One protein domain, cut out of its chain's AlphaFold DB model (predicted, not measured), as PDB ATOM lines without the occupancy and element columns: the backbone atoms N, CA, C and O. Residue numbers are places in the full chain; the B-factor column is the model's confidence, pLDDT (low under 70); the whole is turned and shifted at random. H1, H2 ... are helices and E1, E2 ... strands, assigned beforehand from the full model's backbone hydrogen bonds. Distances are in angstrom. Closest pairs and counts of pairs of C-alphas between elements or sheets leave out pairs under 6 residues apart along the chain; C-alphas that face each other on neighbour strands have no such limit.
ATOM      1  N   GLU A  54     117.057-190.038 265.475       77.75
ATOM      2  CA  GLU A  54     117.083-191.377 264.891       77.75
ATOM      3  C   GLU A  54     118.301-191.562 263.981       77.75
ATOM      4  O   GLU A  54     118.563-190.790 263.052       77.75
ATOM      5  N   SER A  55     119.048-192.632 264.244       89.06
ATOM      6  CA  SER A  55     120.179-193.017 263.411       89.06
ATOM      7  C   SER A  55     119.681-193.884 262.262       89.06
ATOM      8  O   SER A  55     119.078-194.934 262.484       89.06
ATOM      9  N   MET A  56     119.925-193.456 261.025       89.12
ATOM     10  CA  MET A  56     119.444-194.166 259.840       89.12
ATOM     11  C   MET A  56     120.536-194.357 258.803       89.12
ATOM     12  O   MET A  56     121.469-193.561 258.702       89.12
ATOM     13  N   PHE A  57     120.398-195.425 258.031       87.00
ATOM     14  CA  PHE A  57     121.290-195.792 256.949       87.00
ATOM     15  C   PHE A  57     120.446-196.422 255.832       87.00
ATOM     16  O   PHE A  57     120.366-197.643 255.709       87.00
ATOM     17  N   ILE A  58     119.775-195.577 255.047       82.81
ATOM     18  CA  ILE A  58     118.759-195.984 254.065       82.81
ATOM     19  C   ILE A  58     119.294-195.776 252.653       82.81
ATOM     20  O   ILE A  58     119.922-194.763 252.338       82.81
ATOM     21  N   ARG A  59     119.037-196.740 251.768       81.38
ATOM     22  CA  ARG A  59     119.426-196.641 250.360       81.38
ATOM     23  C   ARG A  59     118.276-196.126 249.502       81.38
ATOM     24  O   ARG A  59     117.260-196.796 249.360       81.38
ATOM     25  N   HIS A  60     118.509-195.021 248.804       78.81
ATOM     26  CA  HIS A  60     117.618-194.479 247.780       78.81
ATOM     27  C   HIS A  60     118.254-194.648 246.403       78.81
ATOM     28  O   HIS A  60     118.979-193.782 245.915       78.81
ATOM     29  N   GLY A  61     118.022-195.816 245.795       78.19
ATOM     30  CA  GLY A  61     118.553-196.181 244.483       78.19
ATOM     31  C   GLY A  61     120.081-196.106 244.431       78.19
ATOM     32  O   GLY A  61     120.790-197.038 244.841       78.19
ATOM     33  N   ASP A  62     120.554-194.984 243.903       78.31
ATOM     34  CA  ASP A  62     121.944-194.655 243.628       78.31
ATOM     35  C   ASP A  62     122.626-193.813 244.713       78.31
ATOM     36  O   ASP A  62     123.822-193.522 244.612       78.31
ATOM     37  N   TYR A  63     121.901-193.480 245.774       80.31
ATOM     38  CA  TYR A  63     122.384-192.704 246.905       80.31
ATOM     39  C   TYR A  63     122.044-193.396 248.227       80.31
ATOM     40  O   TYR A  63     121.163-194.253 248.297       80.31
ATOM     41  N   TRP A  64     122.777-193.036 249.270       85.25
ATOM     42  CA  TRP A  64     122.499-193.384 250.656       85.25
ATOM     43  C   TRP A  64     122.138-192.119 251.413       85.25
ATOM     44  O   TRP A  64     122.888-191.146 251.333       85.25
ATOM     45  N   GLU A  65     121.033-192.157 252.149       86.62
ATOM     46  CA  GLU A  65     120.720-191.191 253.196       86.62
ATOM     47  C   GLU A  65     121.182-191.769 254.534       86.62
ATOM     48  O   GLU A  65     120.778-192.861 254.943       86.62
ATOM     49  N   ILE A  66     122.073-191.043 255.201       89.81
ATOM     50  CA  ILE A  66     122.657-191.438 256.477       89.81
ATOM     51  C   ILE A  66     122.350-190.341 257.485       89.81
ATOM     52  O   ILE A  66     122.707-189.187 257.252       89.81
ATOM     53  N   ARG A  67     121.726-190.699 258.609       89.88
ATOM     54  CA  ARG A  67     121.449-189.786 259.723       89.88
ATOM     55  C   ARG A  67     122.120-190.281 260.986       89.88
ATOM     56  O   ARG A  67     122.101-191.478 261.265       89.88
ATOM     57  N   TYR A  68     122.704-189.362 261.740       89.62
ATOM     58  CA  TYR A  68     123.293-189.658 263.038       89.62
ATOM     59  C   TYR A  68     123.370-188.389 263.885       89.62
ATOM     60  O   TYR A  68     123.936-187.391 263.443       89.62
ATOM     61  N   GLN A  69     122.815-188.434 265.102       86.50
ATOM     62  CA  GLN A  69     122.839-187.322 266.067       86.50
ATOM     63  C   GLN A  69     122.394-185.975 265.458       86.50
ATOM     64  O   GLN A  69     123.093-184.972 265.582       86.50
ATOM     65  N   GLY A  70     121.268-185.953 264.734       83.69
ATOM     66  CA  GLY A  70     120.752-184.730 264.104       83.69
ATOM     67  C   GLY A  70     121.432-184.323 262.794       83.69
ATOM     68  O   GLY A  70     120.945-183.414 262.126       83.69
ATOM     69  N   GLN A  71     122.523-184.979 262.387       86.69
ATOM     70  CA  GLN A  71     123.235-184.673 261.142       86.69
ATOM     71  C   GLN A  71     122.831-185.636 260.025       86.69
ATOM     72  O   GLN A  71     122.655-186.829 260.273       86.69
ATOM     73  N   VAL A  72     122.713-185.125 258.795       88.81
ATOM     74  CA  VAL A  72     122.296-185.889 257.608       88.81
ATOM     75  C   VAL A  72     123.357-185.798 256.512       88.81
ATOM     76  O   VAL A  72     123.891-184.726 256.236       88.81
ATOM     77  N   ALA A  73     123.638-186.925 255.861       87.06
ATOM     78  CA  ALA A  73     124.523-187.030 254.712       87.06
ATOM     79  C   ALA A  73     123.840-187.799 253.582       87.06
ATOM     80  O   ALA A  73     123.346-188.906 253.787       87.06
ATOM     81  N   ILE A  74     123.880-187.231 252.376       88.50
ATOM     82  CA  ILE A  74     123.463-187.911 251.149       88.50
ATOM     83  C   ILE A  74     124.718-188.218 250.337       88.50
ATOM     84  O   ILE A  74     125.416-187.316 249.875       88.50
ATOM     85  N   LEU A  75     125.033-189.502 250.180       81.56
ATOM     86  CA  LEU A  75     126.255-189.959 249.519       81.56
ATOM     87  C   LEU A  75     125.931-190.857 248.331       81.56
ATOM     88  O   LEU A  75     125.084-191.738 248.424       81.56
ATOM     89  N   ARG A  76     126.655-190.695 247.216       82.19
ATOM     90  CA  ARG A  76     126.560-191.625 246.079       82.19
ATOM     91  C   ARG A  76     126.898-193.046 246.540       82.19
ATOM     92  O   ARG A  76     127.906-193.264 247.220       82.19
ATOM     93  N   ALA A  77     126.078-194.011 246.134       82.44
ATOM     94  CA  ALA A  77     126.255-195.420 246.438       82.44
ATOM     95  C   ALA A  77     127.630-195.914 245.994       82.44
ATOM     96  O   ALA A  77     128.025-195.794 244.837       82.44
ATOM     97  N   THR A  78     128.356-196.484 246.949       88.62
ATOM     98  CA  THR A  78     129.649-197.119 246.722       88.62
ATOM     99  C   THR A  78     129.690-198.429 247.484       88.62
ATOM    100  O   THR A  78     129.062-198.552 248.535       88.62
ATOM    101  N   ARG A  79     130.517-199.366 247.013       87.81
ATOM    102  CA  ARG A  79     130.724-200.653 247.689       87.81
ATOM    103  C   ARG A  79     131.121-200.501 249.160       87.81
ATOM    104  O   ARG A  79     130.739-201.322 249.977       87.81
ATOM    105  N   GLY A  80     131.867-199.447 249.501       89.56
ATOM    106  CA  GLY A  80     132.217-199.148 250.891       89.56
ATOM    107  C   GLY A  80     130.990-198.898 251.768       89.56
ATOM    108  O   GLY A  80     130.922-199.425 252.870       89.56
ATOM    109  N   LEU A  81     129.999-198.156 251.265       90.25
ATOM    110  CA  LEU A  81     128.749-197.889 251.985       90.25
ATOM    111  C   LEU A  81     127.858-199.136 252.071       90.25
ATOM    112  O   LEU A  81     127.248-199.358 253.110       90.25
ATOM    113  N   ASP A  82     127.837-199.976 251.031       89.94
ATOM    114  CA  ASP A  82     127.128-201.264 251.080       89.94
ATOM    115  C   ASP A  82     127.716-202.175 252.177       89.94
ATOM    116  O   ASP A  82     126.980-202.756 252.974       89.94
ATOM    117  N   TYR A  83     129.047-202.252 252.270       92.06
ATOM    118  CA  TYR A  83     129.736-203.009 253.319       92.06
ATOM    119  C   TYR A  83     129.445-202.465 254.716       92.06
ATOM    120  O   TYR A  83     129.193-203.242 255.632       92.06
ATOM    121  N   LEU A  84     129.457-201.140 254.879       92.88
ATOM    122  CA  LEU A  84     129.113-200.505 256.148       92.88
ATOM    123  C   LEU A  84     127.675-200.827 256.553       92.88
ATOM    124  O   LEU A  84     127.463-201.254 257.682       92.88
ATOM    125  N   CYS A  85     126.710-200.713 255.637       91.81
ATOM    126  CA  CYS A  85     125.326-201.097 255.909       91.81
ATOM    127  C   CYS A  85     125.221-202.553 256.380       91.81
ATOM    128  O   CYS A  85     124.514-202.828 257.347       91.81
ATOM    129  N   TYR A  86     125.920-203.480 255.717       89.88
ATOM    130  CA  TYR A  86     125.905-204.889 256.105       89.88
ATOM    131  C   TYR A  86     126.460-205.091 257.518       89.88
ATOM    132  O   TYR A  86     125.803-205.690 258.361       89.88
ATOM    133  N   LEU A  87     127.631-204.524 257.815       90.69
ATOM    134  CA  LEU A  87     128.238-204.637 259.144       90.69
ATOM    135  C   LEU A  87     127.360-204.009 260.238       90.69
ATOM    136  O   LEU A  87     127.272-204.551 261.335       90.69
ATOM    137  N   LEU A  88     126.675-202.900 259.944       89.81
ATOM    138  CA  LEU A  88     125.742-202.265 260.879       89.81
ATOM    139  C   LEU A  88     124.486-203.118 261.133       89.81
ATOM    140  O   LEU A  88     123.967-203.093 262.247       89.81
ATOM    141  N   ARG A  89     124.015-203.884 260.138       87.88
ATOM    142  CA  ARG A  89     122.900-204.842 260.286       87.88
ATOM    143  C   ARG A  89     123.285-206.091 261.082       87.88
ATOM    144  O   ARG A  89     122.414-206.711 261.685       87.88
ATOM    145  N   HIS A  90     124.573-206.430 261.110       85.50
ATOM    146  CA  HIS A  90     125.123-207.604 261.793       85.50
ATOM    147  C   HIS A  90     126.114-207.199 262.905       85.50
ATOM    148  O   HIS A  90     127.309-207.500 262.824       85.50
ATOM    149  N   PRO A  91     125.657-206.488 263.958       88.50
ATOM    150  CA  PRO A  91     126.538-206.052 265.035       88.50
ATOM    151  C   PRO A  91     127.108-207.254 265.801       88.50
ATOM    152  O   PRO A  91     126.393-208.209 266.094       88.50
ATOM    153  N   ARG A  92     128.383-207.164 266.202       88.56
ATOM    154  CA  ARG A  92     129.152-208.187 266.944       88.56
ATOM    155  C   ARG A  92     129.391-209.503 266.188       88.56
ATOM    156  O   ARG A  92     129.864-210.460 266.791       88.56
ATOM    157  N   GLN A  93     129.104-209.550 264.890       85.81
ATOM    158  CA  GLN A  93     129.386-210.708 264.047       85.81
ATOM    159  C   GLN A  93     130.678-210.494 263.252       85.81
ATOM    160  O   GLN A  93     130.855-209.460 262.605       85.81
ATOM    161  N   ASP A  94     131.567-211.487 263.279       88.31
ATOM    162  CA  ASP A  94     132.759-211.520 262.434       88.31
ATOM    163  C   ASP A  94     132.395-212.031 261.034       88.31
ATOM    164  O   ASP A  94     132.002-213.181 260.851       88.31
ATOM    165  N   VAL A  95     132.527-211.160 260.032       85.88
ATOM    166  CA  VAL A  95     132.176-211.442 258.634       85.88
ATOM    167  C   VAL A  95     133.444-211.613 257.808       85.88
ATOM    168  O   VAL A  95     134.273-210.704 257.734       85.88
ATOM    169  N   HIS A  96     133.600-212.754 257.137       89.62
ATOM    170  CA  HIS A  96     134.773-212.993 256.298       89.62
ATOM    171  C   HIS A  96     134.762-212.103 255.042       89.62
ATOM    172  O   HIS A  96     133.733-211.918 254.391       89.62
ATOM    173  N   VAL A  97     135.922-211.596 254.614       85.88
ATOM    174  CA  VAL A  97     136.025-210.657 253.473       85.88
ATOM    175  C   VAL A  97     135.457-211.201 252.158       85.88
ATOM    176  O   VAL A  97     134.949-210.431 251.346       85.88
ATOM    177  N   ARG A  98     135.491-212.523 251.945       84.06
ATOM    178  CA  ARG A  98     134.876-213.166 250.765       84.06
ATOM    179  C   ARG A  98     133.349-213.096 250.794       84.06
ATOM    180  O   ARG A  98     132.737-212.883 249.753       84.06
ATOM    181  N   GLU A  99     132.752-213.246 251.971       81.44
ATOM    182  CA  GLU A  99     131.306-213.119 252.164       81.44
ATOM    183  C   GLU A  99     130.864-211.674 251.922       81.44
ATOM    184  O   GLU A  99     129.927-211.424 251.165       81.44
ATOM    185  N   LEU A 100     131.618-210.706 252.454       83.50
ATOM    186  CA  LEU A 100     131.352-209.282 252.257       83.50
ATOM    187  C   LEU A 100     131.392-208.883 250.767       83.50
ATOM    188  O   LEU A 100     130.544-208.128 250.292       83.50
ATOM    189  N   LEU A 101     132.342-209.440 250.001       81.88
ATOM    190  CA  LEU A 101     132.399-209.273 248.543       81.88
ATOM    191  C   LEU A 101     131.171-209.881 247.840       81.88
ATOM    192  O   LEU A 101     130.641-209.269 246.912       81.88
ATOM    193  N   GLY A 102     130.712-211.058 248.281       70.38
ATOM    194  CA  GLY A 102     129.522-211.732 247.746       70.38
ATOM    195  C   GLY A 102     128.203-211.041 248.109       70.38
ATOM    196  O   GLY A 102     127.250-211.067 247.334       70.38
ATOM    197  N   THR A 103     128.161-210.333 249.236       66.38
ATOM    198  CA  THR A 103     126.978-209.598 249.718       66.38
ATOM    199  C   THR A 103     126.559-208.486 248.751       66.38
ATOM    200  O   THR A 103     125.371-208.217 248.570       66.38
ATOM    201  N   HIS A 104     127.518-207.863 248.060       57.00
ATOM    202  CA  HIS A 104     127.226-206.885 247.009       57.00
ATOM    203  C   HIS A 104     126.494-207.524 245.820       57.00
ATOM    204  O   HIS A 104     125.597-206.898 245.258       57.00
ATOM    205  N   ALA A 105     126.833-208.770 245.465       49.28
ATOM    206  CA  ALA A 105     126.110-209.504 244.433       49.28
ATOM    207  C   ALA A 105     124.670-209.784 244.876       49.28
ATOM    208  O   ALA A 105     123.766-209.583 244.088       49.28
ATOM    209  N   VAL A 106     124.425-210.123 246.144       48.78
ATOM    210  CA  VAL A 106     123.054-210.294 246.662       48.78
ATOM    211  C   VAL A 106     122.299-208.957 246.710       48.78
ATOM    212  O   VAL A 106     121.154-208.873 246.284       48.78
ATOM    213  N   THR A 107     122.942-207.870 247.143       47.72
ATOM    214  CA  THR A 107     122.307-206.542 247.280       47.72
ATOM    215  C   THR A 107     121.943-205.912 245.931       47.72
ATOM    216  O   THR A 107     120.887-205.296 245.806       47.72
ATOM    217  N   LEU A 108     122.773-206.081 244.895       46.56
ATOM    218  CA  LEU A 108     122.448-205.655 243.521       46.56
ATOM    219  C   LEU A 108     121.294-206.437 242.894       46.56
ATOM    220  O   LEU A 108     120.760-206.062 241.855       46.56
ATOM    221  N   SER A 109     120.912-207.523 243.532       37.78
ATOM    222  CA  SER A 109     120.132-208.568 242.906       37.78
ATOM    223  C   SER A 109     118.896-208.913 243.747       37.78
ATOM    224  O   SER A 109     118.005-209.604 243.289       37.78
ATOM    225  N   LEU A 110     118.773-208.285 244.921       43.62
ATOM    226  CA  LEU A 110     117.513-207.832 245.512       43.62
ATOM    227  C   LEU A 110     116.951-206.588 244.792       43.62
ATOM    228  O   LEU A 110     115.779-206.268 244.949       43.62
ATOM    229  N   LYS A 111     117.780-205.873 244.011       46.56
ATOM    230  CA  LYS A 111     117.364-204.718 243.189       46.56
ATOM    231  C   LYS A 111     116.833-205.093 241.806       46.56
ATOM    232  O   LYS A 111     116.173-204.278 241.176       46.56
ATOM    233  N   SER A 112     117.128-206.299 241.346       39.19
ATOM    234  CA  SER A 112     116.686-206.822 240.057       39.19
ATOM    235  C   SER A 112     115.991-208.128 240.392       39.19
ATOM    236  O   SER A 112     116.650-209.000 240.943       39.19
ATOM    237  N   GLY A 113     114.689-208.270 240.151       43.28
ATOM    238  CA  GLY A 113     113.886-209.447 240.534       43.28
ATOM    239  C   GLY A 113     114.334-210.806 239.955       43.28
ATOM    240  O   GLY A 113     113.578-211.767 240.033       43.28
ATOM    241  N   ASP A 114     115.551-210.909 239.422       40.69
ATOM    242  CA  ASP A 114     116.119-212.049 238.705       40.69
ATOM    243  C   ASP A 114     116.775-213.124 239.602       40.69
ATOM    244  O   ASP A 114     117.023-214.229 239.125       40.69
ATOM    245  N   LEU A 115     117.042-212.896 240.905       43.03
ATOM    246  CA  LEU A 115     117.679-213.932 241.764       43.03
ATOM    247  C   LEU A 115     116.753-214.827 242.572       43.03
ATOM    248  O   LEU A 115     117.242-215.702 243.299       43.03
ATOM    249  N   ILE A 116     115.436-214.687 242.461       39.72
ATOM    250  CA  ILE A 116     114.565-215.714 243.052       39.72
ATOM    251  C   ILE A 116     114.881-217.083 242.402       39.72
ATOM    252  O   ILE A 116     114.817-218.112 243.070       39.72
ATOM    253  N   LEU A 117     115.369-217.087 241.153       38.44
ATOM    254  CA  LEU A 117     115.892-218.270 240.466       38.44
ATOM    255  C   LEU A 117     117.261-218.745 240.986       38.44
ATOM    256  O   LEU A 117     117.410-219.930 241.265       38.44
ATOM    257  N   ASP A 118     118.244-217.860 241.178       56.25
ATOM    258  CA  ASP A 118     119.608-218.255 241.591       56.25
ATOM    259  C   ASP A 118     119.688-218.682 243.071       56.25
ATOM    260  O   ASP A 118     120.414-219.604 243.432       56.25
ATOM    261  N   SER A 119     118.897-218.065 243.955       51.97
ATOM    262  CA  SER A 119     118.821-218.467 245.370       51.97
ATOM    263  C   SER A 119     118.100-219.807 245.560       51.97
ATOM    264  O   SER A 119     118.552-220.637 246.353       51.97
ATOM    265  N   ARG A 120     117.041-220.059 244.780       55.25
ATOM    266  CA  ARG A 120     116.364-221.360 244.724       55.25
ATOM    267  C   ARG A 120     117.268-222.438 244.124       55.25
ATOM    268  O   ARG A 120     117.416-223.488 244.740       55.25
ATOM    269  N   ALA A 121     117.947-222.151 243.012       59.16
ATOM    270  CA  ALA A 121     118.898-223.073 242.392       59.16
ATOM    271  C   ALA A 121     120.054-223.421 243.345       59.16
ATOM    272  O   ALA A 121     120.376-224.590 243.535       59.16
ATOM    273  N   LYS A 122     120.637-222.433 244.037       62.41
ATOM    274  CA  LYS A 122     121.680-222.665 245.055       62.41
ATOM    275  C   LYS A 122     121.187-223.497 246.237       62.41
ATOM    276  O   LYS A 122     121.934-224.340 246.732       62.41
ATOM    277  N   ALA A 123     119.954-223.280 246.695       68.00
ATOM    278  CA  ALA A 123     119.361-224.079 247.765       68.00
ATOM    279  C   ALA A 123     119.115-225.534 247.327       68.00
ATOM    280  O   ALA A 123     119.361-226.449 248.109       68.00
ATOM    281  N   GLU A 124     118.688-225.750 246.082       70.88
ATOM    282  CA  GLU A 124     118.503-227.079 245.489       70.88
ATOM    283  C   GLU A 124     119.844-227.815 245.321       70.88
ATOM    284  O   GLU A 124     119.958-228.969 245.735       70.88
ATOM    285  N   TYR A 125     120.896-227.141 244.838       72.56
ATOM    286  CA  TYR A 125     122.241-227.728 244.762       72.56
ATOM    287  C   TYR A 125     122.824-228.050 246.139       72.56
ATOM    288  O   TYR A 125     123.435-229.101 246.312       72.56
ATOM    289  N   LYS A 126     122.613-227.179 247.135       73.25
ATOM    290  CA  LYS A 126     123.051-227.434 248.512       73.25
ATOM    291  C   LYS A 126     122.369-228.674 249.091       73.25
ATOM    292  O   LYS A 126     123.060-229.541 249.607       73.25
ATOM    293  N   ARG A 127     121.040-228.779 248.948       79.38
ATOM    294  CA  ARG A 127     120.276-229.962 249.381       79.38
ATOM    295  C   ARG A 127     120.801-231.230 248.719       79.38
ATOM    296  O   ARG A 127     121.106-232.183 249.415       79.38
ATOM    297  N   LYS A 128     121.021-231.193 247.404       81.50
ATOM    298  CA  LYS A 128     121.538-232.342 246.655       81.50
ATOM    299  C   LYS A 128     122.937-232.778 247.110       81.50
ATOM    300  O   LYS A 128     123.205-233.968 247.166       81.50
ATOM    301  N   ILE A 129     123.826-231.843 247.455       77.88
ATOM    302  CA  ILE A 129     125.155-232.166 248.009       77.88
ATOM    303  C   ILE A 129     125.039-232.781 249.409       77.88
ATOM    304  O   ILE A 129     125.769-233.719 249.723       77.88
ATOM    305  N   ASP A 130     124.141-232.263 250.245       78.44
ATOM    306  CA  ASP A 130     123.919-232.792 251.591       78.44
ATOM    307  C   ASP A 130     123.286-234.202 251.542       78.44
ATOM    308  O   ASP A 130     123.701-235.078 252.300       78.44
ATOM    309  N   ASP A 131     122.379-234.460 250.593       85.12
ATOM    310  CA  ASP A 131     121.804-235.789 250.342       85.12
ATOM    311  C   ASP A 131     122.874-236.790 249.860       85.12
ATOM    312  O   ASP A 131     123.001-237.876 250.420       85.12
ATOM    313  N   LEU A 132     123.720-236.405 248.894       83.31
ATOM    314  CA  LEU A 132     124.810-237.262 248.396       83.31
ATOM    315  C   LEU A 132     125.851-237.580 249.483       83.31
ATOM    316  O   LEU A 132     126.398-238.679 249.514       83.31
ATOM    317  N   ARG A 133     126.124-236.644 250.404       80.12
ATOM    318  CA  ARG A 133     126.994-236.901 251.567       80.12
ATOM    319  C   ARG A 133     126.411-237.961 252.486       80.12
ATOM    320  O   ARG A 133     127.140-238.847 252.926       80.12
ATOM    321  N   LYS A 134     125.107-237.883 252.739       85.44
ATOM    322  CA  LYS A 134     124.402-238.879 253.541       85.44
ATOM    323  C   LYS A 134     124.429-240.254 252.872       85.44
ATOM    324  O   LYS A 134     124.709-241.241 253.540       85.44
ATOM    325  N   ASP A 135     124.250-240.310 251.555       80.38
ATOM    326  CA  ASP A 135     124.333-241.560 250.791       80.38
ATOM    327  C   ASP A 135     125.735-242.192 250.829       80.38
ATOM    328  O   ASP A 135     125.853-243.419 250.833       80.38
ATOM    329  N   ILE A 136     126.801-241.381 250.881       77.06
ATOM    330  CA  ILE A 136     128.182-241.862 251.070       77.06
ATOM    331  C   ILE A 136     128.353-242.444 252.473       77.06
ATOM    332  O   ILE A 136     128.865-243.554 252.603       77.06
ATOM    333  N   GLU A 137     127.910-241.727 253.509       82.25
ATOM    334  CA  GLU A 137     127.990-242.205 254.895       82.25
ATOM    335  C   GLU A 137     127.203-243.505 255.095       82.25
ATOM    336  O   GLU A 137     127.688-244.429 255.752       82.25
ATOM    337  N   ASP A 138     126.013-243.608 254.506       86.00
ATOM    338  CA  ASP A 138     125.199-244.816 254.562       86.00
ATOM    339  C   ASP A 138     125.883-245.965 253.800       86.00
ATOM    340  O   ASP A 138     126.033-247.058 254.346       86.00
ATOM    341  N   ALA A 139     126.387-245.733 252.581       82.06
ATOM    342  CA  ALA A 139     127.105-246.753 251.809       82.06
ATOM    343  C   ALA A 139     128.368-247.266 252.528       82.06
ATOM    344  O   ALA A 139     128.628-248.469 252.531       82.06
ATOM    345  N   GLU A 140     129.118-246.387 253.193       79.81
ATOM    346  CA  GLU A 140     130.291-246.759 253.992       79.81
ATOM    347  C   GLU A 140     129.916-247.558 255.242       79.81
ATOM    348  O   GLU A 140     130.572-248.553 255.550       79.81
ATOM    349  N   ARG A 141     128.821-247.198 255.928       87.69
ATOM    350  CA  ARG A 141     128.291-247.985 257.058       87.69
ATOM    351  C   ARG A 141     127.897-249.403 256.647       87.69
ATOM    352  O   ARG A 141     128.050-250.325 257.445       87.69
ATOM    353  N   PHE A 142     127.415-249.583 255.419       84.12
ATOM    354  CA  PHE A 142     127.071-250.891 254.857       84.12
ATOM    355  C   PHE A 142     128.250-251.596 254.152       84.12
ATOM    356  O   PHE A 142     128.042-252.650 253.555       84.12
ATOM    357  N   ASN A 143     129.483-251.067 254.244       87.62
ATOM    358  CA  ASN A 143     130.684-251.562 253.549       87.62
ATOM    359  C   ASN A 143     130.534-251.674 252.014       87.62
ATOM    360  O   ASN A 143     131.255-252.432 251.360       87.62
ATOM    361  N   ASP A 144     129.628-250.903 251.411       85.62
ATOM    362  CA  ASP A 144     129.440-250.837 249.961       85.62
ATOM    363  C   ASP A 144     130.321-249.730 249.362       85.62
ATOM    364  O   ASP A 144     129.881-248.643 248.970       85.62
ATOM    365  N   PHE A 145     131.622-250.015 249.316       74.19
ATOM    366  CA  PHE A 145     132.633-249.075 248.832       74.19
ATOM    367  C   PHE A 145     132.470-248.723 247.349       74.19
ATOM    368  O   PHE A 145     132.842-247.624 246.933       74.19
ATOM    369  N   TYR A 146     131.897-249.626 246.549       82.75
ATOM    370  CA  TYR A 146     131.644-249.375 245.131       82.75
ATOM    371  C   TYR A 146     130.550-248.316 244.955       82.75
ATOM    372  O   TYR A 146     130.711-247.364 244.185       82.75
ATOM    373  N   ARG A 147     129.466-248.424 245.731       82.12
ATOM    374  CA  ARG A 147     128.408-247.415 245.768       82.12
ATOM    375  C   ARG A 147     128.911-246.078 246.313       82.12
ATOM    376  O   ARG A 147     128.637-245.051 245.699       82.12
ATOM    377  N   ALA A 148     129.703-246.079 247.386       76.50
ATOM    378  CA  ALA A 148     130.299-244.857 247.933       76.50
ATOM    379  C   ALA A 148     131.197-244.136 246.906       76.50
ATOM    380  O   ALA A 148     131.108-242.918 246.743       76.50
ATOM    381  N   ALA A 149     132.020-244.879 246.157       78.12
ATOM    382  CA  ALA A 149     132.875-244.322 245.108       78.12
ATOM    383  C   ALA A 149     132.069-243.693 243.959       78.12
ATOM    384  O   ALA A 149     132.414-242.612 243.479       78.12
ATOM    385  N   LYS A 150     130.963-244.329 243.552       81.00
ATOM    386  CA  LYS A 150     130.069-243.796 242.516       81.00
ATOM    387  C   LYS A 150     129.408-242.484 242.952       81.00
ATOM    388  O   LYS A 150     129.450-241.507 242.212       81.00
ATOM    389  N   VAL A 151     128.867-242.439 244.171       82.25
ATOM    390  CA  VAL A 151     128.209-241.240 244.723       82.25
ATOM    391  C   VAL A 151     129.211-240.090 244.911       82.25
ATOM    392  O   VAL A 151     128.897-238.938 244.616       82.25
ATOM    393  N   ARG A 152     130.457-240.390 245.310       75.62
ATOM    394  CA  ARG A 152     131.555-239.402 245.344       75.62
ATOM    395  C   ARG A 152     131.848-238.821 243.960       75.62
ATOM    396  O   ARG A 152     131.928-237.606 243.828       75.62
ATOM    397  N   SER A 153     131.924-239.664 242.928       74.81
ATOM    398  CA  SER A 153     132.129-239.198 241.550       74.81
ATOM    399  C   SER A 153     130.987-238.302 241.056       74.81
ATOM    400  O   SER A 153     131.233-237.355 240.311       74.81
ATOM    401  N   GLU A 154     129.744-238.577 241.458       81.00
ATOM    402  CA  GLU A 154     128.590-237.731 241.132       81.00
ATOM    403  C   GLU A 154     128.657-236.374 241.851       81.00
ATOM    404  O   GLU A 154     128.391-235.333 241.244       81.00
ATOM    405  N   MET A 155     129.075-236.364 243.121       76.56
ATOM    406  CA  MET A 155     129.316-235.136 243.883       76.56
ATOM    407  C   MET A 155     130.429-234.284 243.249       76.56
ATOM    408  O   MET A 155     130.265-233.068 243.111       76.56
ATOM    409  N   ASP A 156     131.524-234.913 242.820       75.94
ATOM    410  CA  ASP A 156     132.651-234.236 242.177       75.94
ATOM    411  C   ASP A 156     132.260-233.646 240.815       75.94
ATOM    412  O   ASP A 156     132.594-232.496 240.527       75.94
ATOM    413  N   ALA A 157     131.461-234.362 240.017       76.38
ATOM    414  CA  ALA A 157     130.947-233.861 238.742       76.38
ATOM    415  C   ALA A 157     130.049-232.622 238.921       76.38
ATOM    416  O   ALA A 157     130.180-231.642 238.185       76.38
ATOM    417  N   ILE A 158     129.171-232.617 239.930       76.56
ATOM    418  CA  ILE A 158     128.341-231.445 240.262       76.56
ATOM    419  C   ILE A 158     129.227-230.278 240.728       76.56
ATOM    420  O   ILE A 158     129.013-229.130 240.328       76.56
ATOM    421  N   ALA A 159     130.248-230.552 241.545       71.38
ATOM    422  CA  ALA A 159     131.187-229.537 242.013       71.38
ATOM    423  C   ALA A 159     132.019-228.937 240.868       71.38
ATOM    424  O   ALA A 159     132.303-227.736 240.890       71.38
ATOM    425  N   GLU A 160     132.387-229.737 239.869       66.19
ATOM    426  CA  GLU A 160     133.118-229.304 238.679       66.19
ATOM    427  C   GLU A 160     132.240-228.476 237.738       66.19
ATOM    428  O   GLU A 160     132.654-227.397 237.316       66.19
ATOM    429  N   GLN A 161     130.994-228.896 237.498       70.56
ATOM    430  CA  GLN A 161     130.022-228.115 236.725       70.56
ATOM    431  C   GLN A 161     129.764-226.743 237.357       70.56
ATOM    432  O   GLN A 161     129.779-225.720 236.668       70.56
ATOM    433  N   LEU A 162     129.609-226.697 238.684       66.25
ATOM    434  CA  LEU A 162     129.501-225.439 239.415       66.25
ATOM    435  C   LEU A 162     130.805-224.640 239.311       66.25
ATOM    436  O   LEU A 162     130.774-223.459 238.983       66.25
ATOM    437  N   ALA A 163     131.967-225.256 239.533       57.34
ATOM    438  CA  ALA A 163     133.259-224.571 239.485       57.34
ATOM    439  C   ALA A 163     133.607-224.006 238.099       57.34
ATOM    440  O   ALA A 163     134.236-222.948 238.041       57.34
ATOM    441  N   ALA A 164     133.198-224.672 237.018       56.97
ATOM    442  CA  ALA A 164     133.331-224.204 235.642       56.97
ATOM    443  C   ALA A 164     132.422-222.997 235.379       56.97
ATOM    444  O   ALA A 164     132.875-222.003 234.816       56.97
ATOM    445  N   ALA A 165     131.187-223.029 235.890       53.81
ATOM    446  CA  ALA A 165     130.272-221.891 235.836       53.81
ATOM    447  C   ALA A 165     130.769-220.673 236.645       53.81
ATOM    448  O   ALA A 165     130.407-219.543 236.321       53.81
ATOM    449  N   VAL A 166     131.621-220.872 237.669       56.78
ATOM    450  CA  VAL A 166     132.179-219.785 238.509       56.78
ATOM    451  C   VAL A 166     133.686-219.506 238.308       56.78
ATOM    452  O   VAL A 166     134.236-218.639 238.986       56.78
ATOM    453  N   GLY A 167     134.380-220.199 237.394       49.81
ATOM    454  CA  GLY A 167     135.785-219.943 237.022       49.81
ATOM    455  C   GLY A 167     136.875-220.331 238.047       49.81
ATOM    456  O   GLY A 167     137.945-219.723 238.065       49.81
ATOM    457  N   LEU A 168     136.648-221.322 238.920       57.00
ATOM    458  CA  LEU A 168     137.463-221.569 240.133       57.00
ATOM    459  C   LEU A 168     138.530-222.696 240.046       57.00
ATOM    460  O   LEU A 168     138.929-223.238 241.075       57.00
ATOM    461  N   GLY A 169     139.037-223.051 238.863       45.88
ATOM    462  CA  GLY A 169     139.917-224.221 238.638       45.88
ATOM    463  C   GLY A 169     141.418-224.101 238.982       45.88
ATOM    464  O   GLY A 169     142.224-224.815 238.403       45.88
ATOM    465  N   GLY A 170     141.852-223.209 239.881       47.00
ATOM    466  CA  GLY A 170     143.288-223.018 240.190       47.00
ATOM    467  C   GLY A 170     143.553-222.793 241.676       47.00
ATOM    468  O   GLY A 170     144.025-221.729 242.056       47.00
ATOM    469  N   ILE A 197     131.795-190.454 254.932       93.38
ATOM    470  CA  ILE A 197     130.820-190.130 255.974       93.38
ATOM    471  C   ILE A 197     131.403-189.072 256.912       93.38
ATOM    472  O   ILE A 197     130.775-188.043 257.113       93.38
ATOM    473  N   GLY A 198     132.628-189.267 257.404       93.12
ATOM    474  CA  GLY A 198     133.294-188.365 258.347       93.12
ATOM    475  C   GLY A 198     133.529-186.945 257.828       93.12
ATOM    476  O   GLY A 198     133.582-186.016 258.624       93.12
ATOM    477  N   LYS A 199     133.615-186.746 256.505       93.06
ATOM    478  CA  LYS A 199     133.680-185.403 255.901       93.06
ATOM    479  C   LYS A 199     132.390-184.595 256.072       93.06
ATOM    480  O   LYS A 199     132.458-183.374 256.037       93.06
ATOM    481  N   ILE A 200     131.242-185.261 256.211       91.69
ATOM    482  CA  ILE A 200     129.919-184.621 256.325       91.69
ATOM    483  C   ILE A 200     129.383-184.736 257.757       91.69
ATOM    484  O   ILE A 200     128.880-183.762 258.303       91.69
ATOM    485  N   ILE A 201     129.531-185.913 258.371       92.88
ATOM    486  CA  ILE A 201     129.126-186.234 259.743       92.88
ATOM    487  C   ILE A 201     130.371-186.705 260.517       92.88
ATOM    488  O   ILE A 201     130.627-187.914 260.609       92.88
ATOM    489  N   PRO A 202     131.185-185.781 261.067       93.50
ATOM    490  CA  PRO A 202     132.425-186.131 261.760       93.50
ATOM    491  C   PRO A 202     132.215-187.077 262.944       93.50
ATOM    492  O   PRO A 202     132.980-188.024 263.116       93.50
ATOM    493  N   SER A 203     131.139-186.883 263.716       91.69
ATOM    494  CA  SER A 203     130.808-187.720 264.877       91.69
ATOM    495  C   SER A 203     130.572-189.184 264.489       91.69
ATOM    496  O   SER A 203     131.048-190.093 265.174       91.69
ATOM    497  N   LEU A 204     129.903-189.426 263.355       93.00
ATOM    498  CA  LEU A 204     129.689-190.769 262.825       93.00
ATOM    499  C   LEU A 204     130.980-191.353 262.250       93.00
ATOM    500  O   LEU A 204     131.277-192.522 262.488       93.00
ATOM    501  N   GLY A 205     131.769-190.549 261.533       93.50
ATOM    502  CA  GLY A 205     133.076-190.969 261.024       93.50
ATOM    503  C   GLY A 205     133.990-191.486 262.140       93.50
ATOM    504  O   GLY A 205     134.498-192.605 262.050       93.50
ATOM    505  N   SER A 206     134.133-190.718 263.224       93.00
ATOM    506  CA  SER A 206     134.920-191.109 264.401       93.00
ATOM    507  C   SER A 206     134.374-192.365 265.079       93.00
ATOM    508  O   SER A 206     135.143-193.254 265.445       93.00
ATOM    509  N   HIS A 207     133.051-192.480 265.214       92.31
ATOM    510  CA  HIS A 207     132.417-193.662 265.797       92.31
ATOM    511  C   HIS A 207     132.671-194.928 264.972       92.31
ATOM    512  O   HIS A 207     133.121-195.938 265.515       92.31
ATOM    513  N   LEU A 208     132.436-194.883 263.658       94.12
ATOM    514  CA  LEU A 208     132.657-196.033 262.779       94.12
ATOM    515  C   LEU A 208     134.137-196.425 262.737       94.12
ATOM    516  O   LEU A 208     134.446-197.611 262.815       94.12
ATOM    517  N   ALA A 209     135.050-195.451 262.686       93.44
ATOM    518  CA  ALA A 209     136.488-195.709 262.731       93.44
ATOM    519  C   ALA A 209     136.921-196.417 264.027       93.44
ATOM    520  O   ALA A 209     137.774-197.299 263.987       93.44
ATOM    521  N   ALA A 210     136.321-196.060 265.166       92.88
ATOM    522  CA  ALA A 210     136.637-196.665 266.457       92.88
ATOM    523  C   ALA A 210     136.005-198.055 266.656       92.88
ATOM    524  O   ALA A 210     136.516-198.863 267.431       92.88
ATOM    525  N   ARG A 211     134.864-198.326 266.010       92.69
ATOM    526  CA  ARG A 211     134.029-199.509 266.294       92.69
ATOM    527  C   ARG A 211     134.042-200.572 265.206       92.69
ATOM    528  O   ARG A 211     133.622-201.697 265.474       92.69
ATOM    529  N   ILE A 212     134.537-200.257 264.012       93.88
ATOM    530  CA  ILE A 212     134.699-201.231 262.935       93.88
ATOM    531  C   ILE A 212     136.120-201.780 262.943       93.88
ATOM    532  O   ILE A 212     137.093-201.048 262.766       93.88
ATOM    533  N   LYS A 213     136.233-203.098 263.093       93.56
ATOM    534  CA  LYS A 213     137.479-203.832 262.896       93.56
ATOM    535  C   LYS A 213     137.533-204.333 261.458       93.56
ATOM    536  O   LYS A 213     136.563-204.895 260.958       93.56
ATOM    537  N   THR A 214     138.669-204.126 260.797       90.62
ATOM    538  CA  THR A 214     138.929-204.617 259.435       90.62
ATOM    539  C   THR A 214     140.109-205.579 259.440       90.62
ATOM    540  O   THR A 214     141.143-205.278 260.035       90.62
ATOM    541  N   GLY A 215     139.979-206.694 258.731       88.25
ATOM    542  CA  GLY A 215     140.986-207.744 258.607       88.25
ATOM    543  C   GLY A 215     140.498-208.808 257.626       88.25
ATOM    544  O   GLY A 215     139.693-208.500 256.751       88.25
ATOM    545  N   TYR A 216     140.947-210.058 257.766       87.94
ATOM    546  CA  TYR A 216     140.315-211.190 257.063       87.94
ATOM    547  C   TYR A 216     138.854-211.391 257.489       87.94
ATOM    548  O   TYR A 216     138.018-211.808 256.687       87.94
ATOM    549  N   PHE A 217     138.559-211.008 258.728       90.00
ATOM    550  CA  PHE A 217     137.221-210.865 259.269       90.00
ATOM    551  C   PHE A 217     136.983-209.394 259.606       90.00
ATOM    552  O   PHE A 217     137.864-208.717 260.143       90.00
ATOM    553  N   CYS A 218     135.815-208.890 259.225       90.44
ATOM    554  CA  CYS A 218     135.371-207.532 259.499       90.44
ATOM    555  C   CYS A 218     134.181-207.591 260.457       90.44
ATOM    556  O   CYS A 218     133.264-208.375 260.231       90.44
ATOM    557  N   SER A 219     134.173-206.747 261.487       91.69
ATOM    558  CA  SER A 219     133.070-206.690 262.451       91.69
ATOM    559  C   SER A 219     132.801-205.277 262.940       91.69
ATOM    560  O   SER A 219     133.713-204.461 263.091       91.69
ATOM    561  N   TYR A 220     131.524-204.991 263.198       92.94
ATOM    562  CA  TYR A 220     131.080-203.774 263.864       92.94
ATOM    563  C   TYR A 220     130.748-204.076 265.325       92.94
ATOM    564  O   TYR A 220     129.840-204.848 265.618       92.94
ATOM    565  N   ASN A 221     131.478-203.449 266.243       90.00
ATOM    566  CA  ASN A 221     131.345-203.671 267.678       90.00
ATOM    567  C   ASN A 221     130.817-202.396 268.351       90.00
ATOM    568  O   ASN A 221     131.628-201.546 268.723       90.00
TER     569      ASN A 221
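Overview. This is residues 54 to 170 and 197 to 221 of the 232 residues of the protein "UVR domain-containing protein" of Verrucomicrobia bacterium (UniProt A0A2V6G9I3). A small mixed head of strands and short helices has a long helical hairpin, H3 and H4, running away from it as an arm that makes much of the length. In the head, a three-stranded sheet, E1 E2 E3, has H1 over one face; H2 crosses H1 on the side away from the sheet, and the last printed stretch, H5 and E4, comes back to the head. The printed part has 142 residues, with five named helices and four named strands in the order E1 E2 E3 H1 H2 H3 H4 H5 E4; the sheet, in the order E1 E2 E3, is antiparallel, and the class is mixed, helices and strands. The whole is only just loose, close to extended, with a radius of gyration of the C-alphas of 21.6 A and spans of 68 by 31 by 30 A.

Along the chain. E1, residues 55 to 60, begins at C-alpha 55 (120.179, -193.017, 263.411) and is 15.9 A long. E2, residues 63 to 68, and E3, residues 71 to 76, measure 16.4 A and 16.9 A. H1, residues 79 to 89, is 15.4 A long and H2, residues 97 to 107, 15.6 A. H3, residues 115 to 141, is 38.8 A long and ends at C-alpha 141 (128.291, -247.985, 257.058). H4, residues 145 to 166, is 31.1 A long. After the cut come H5, residues 202 to 211, 14.2 A, and E4, residues 217 to 220, 10.4 A, ending at C-alpha 220 (131.080, -203.774, 263.864).

Arrangement. E1, E2 and E3 form a meander, each strand the antiparallel neighbour of the one before. N 58 and O 65 are 2.9 A apart between E1 and E2, and N 66 and O 73 2.9 A between E2 and E3. H1 is on the sheet, over E1 and E2, at a height of 10.2 A, which gives two layers, a helix on one face of a sheet. H5 only grazes the sheet, with residues 202 to 204. H1 and H2 touch, about perpendicular at 85 degrees, closest at the C-alphas of Tyr 83 and Leu 100, 6.6 A. E4 pairs with no named strand, but its residues 217 to 218 pair with residues 95 to 96, antiparallel; its closest C-alphas to H1 are Tyr 220 and Leu 87, 5.6 A. H3 and H4, a helical hairpin, touch at a shallow tilt of 21 degrees, opposite ways, through residues 129 to 140 and 145 to 155 alone; the C-alphas of Ile 136 and Ala 148 are closest, 4.8 A. H2 and H3 are only just apart, at 8.1 A. Every O i to N i+4 pair is within hydrogen-bond range in H1, H3, H4 and H5, and 5 of 7 in H2.

Size, cuts and confidence. The C-alphas of Gly 70 and Asn 143, the two farthest apart, are 68.4 A apart. Residues 171 to 196 are not printed, and C-alphas 170 and 197 stand 38.6 A apart across the cut. Of the links that are printed whole, none is long. The mean pLDDT of the printed part is 77.8; it is under 70 at residues 103 to 123, 160 and 162 to 170.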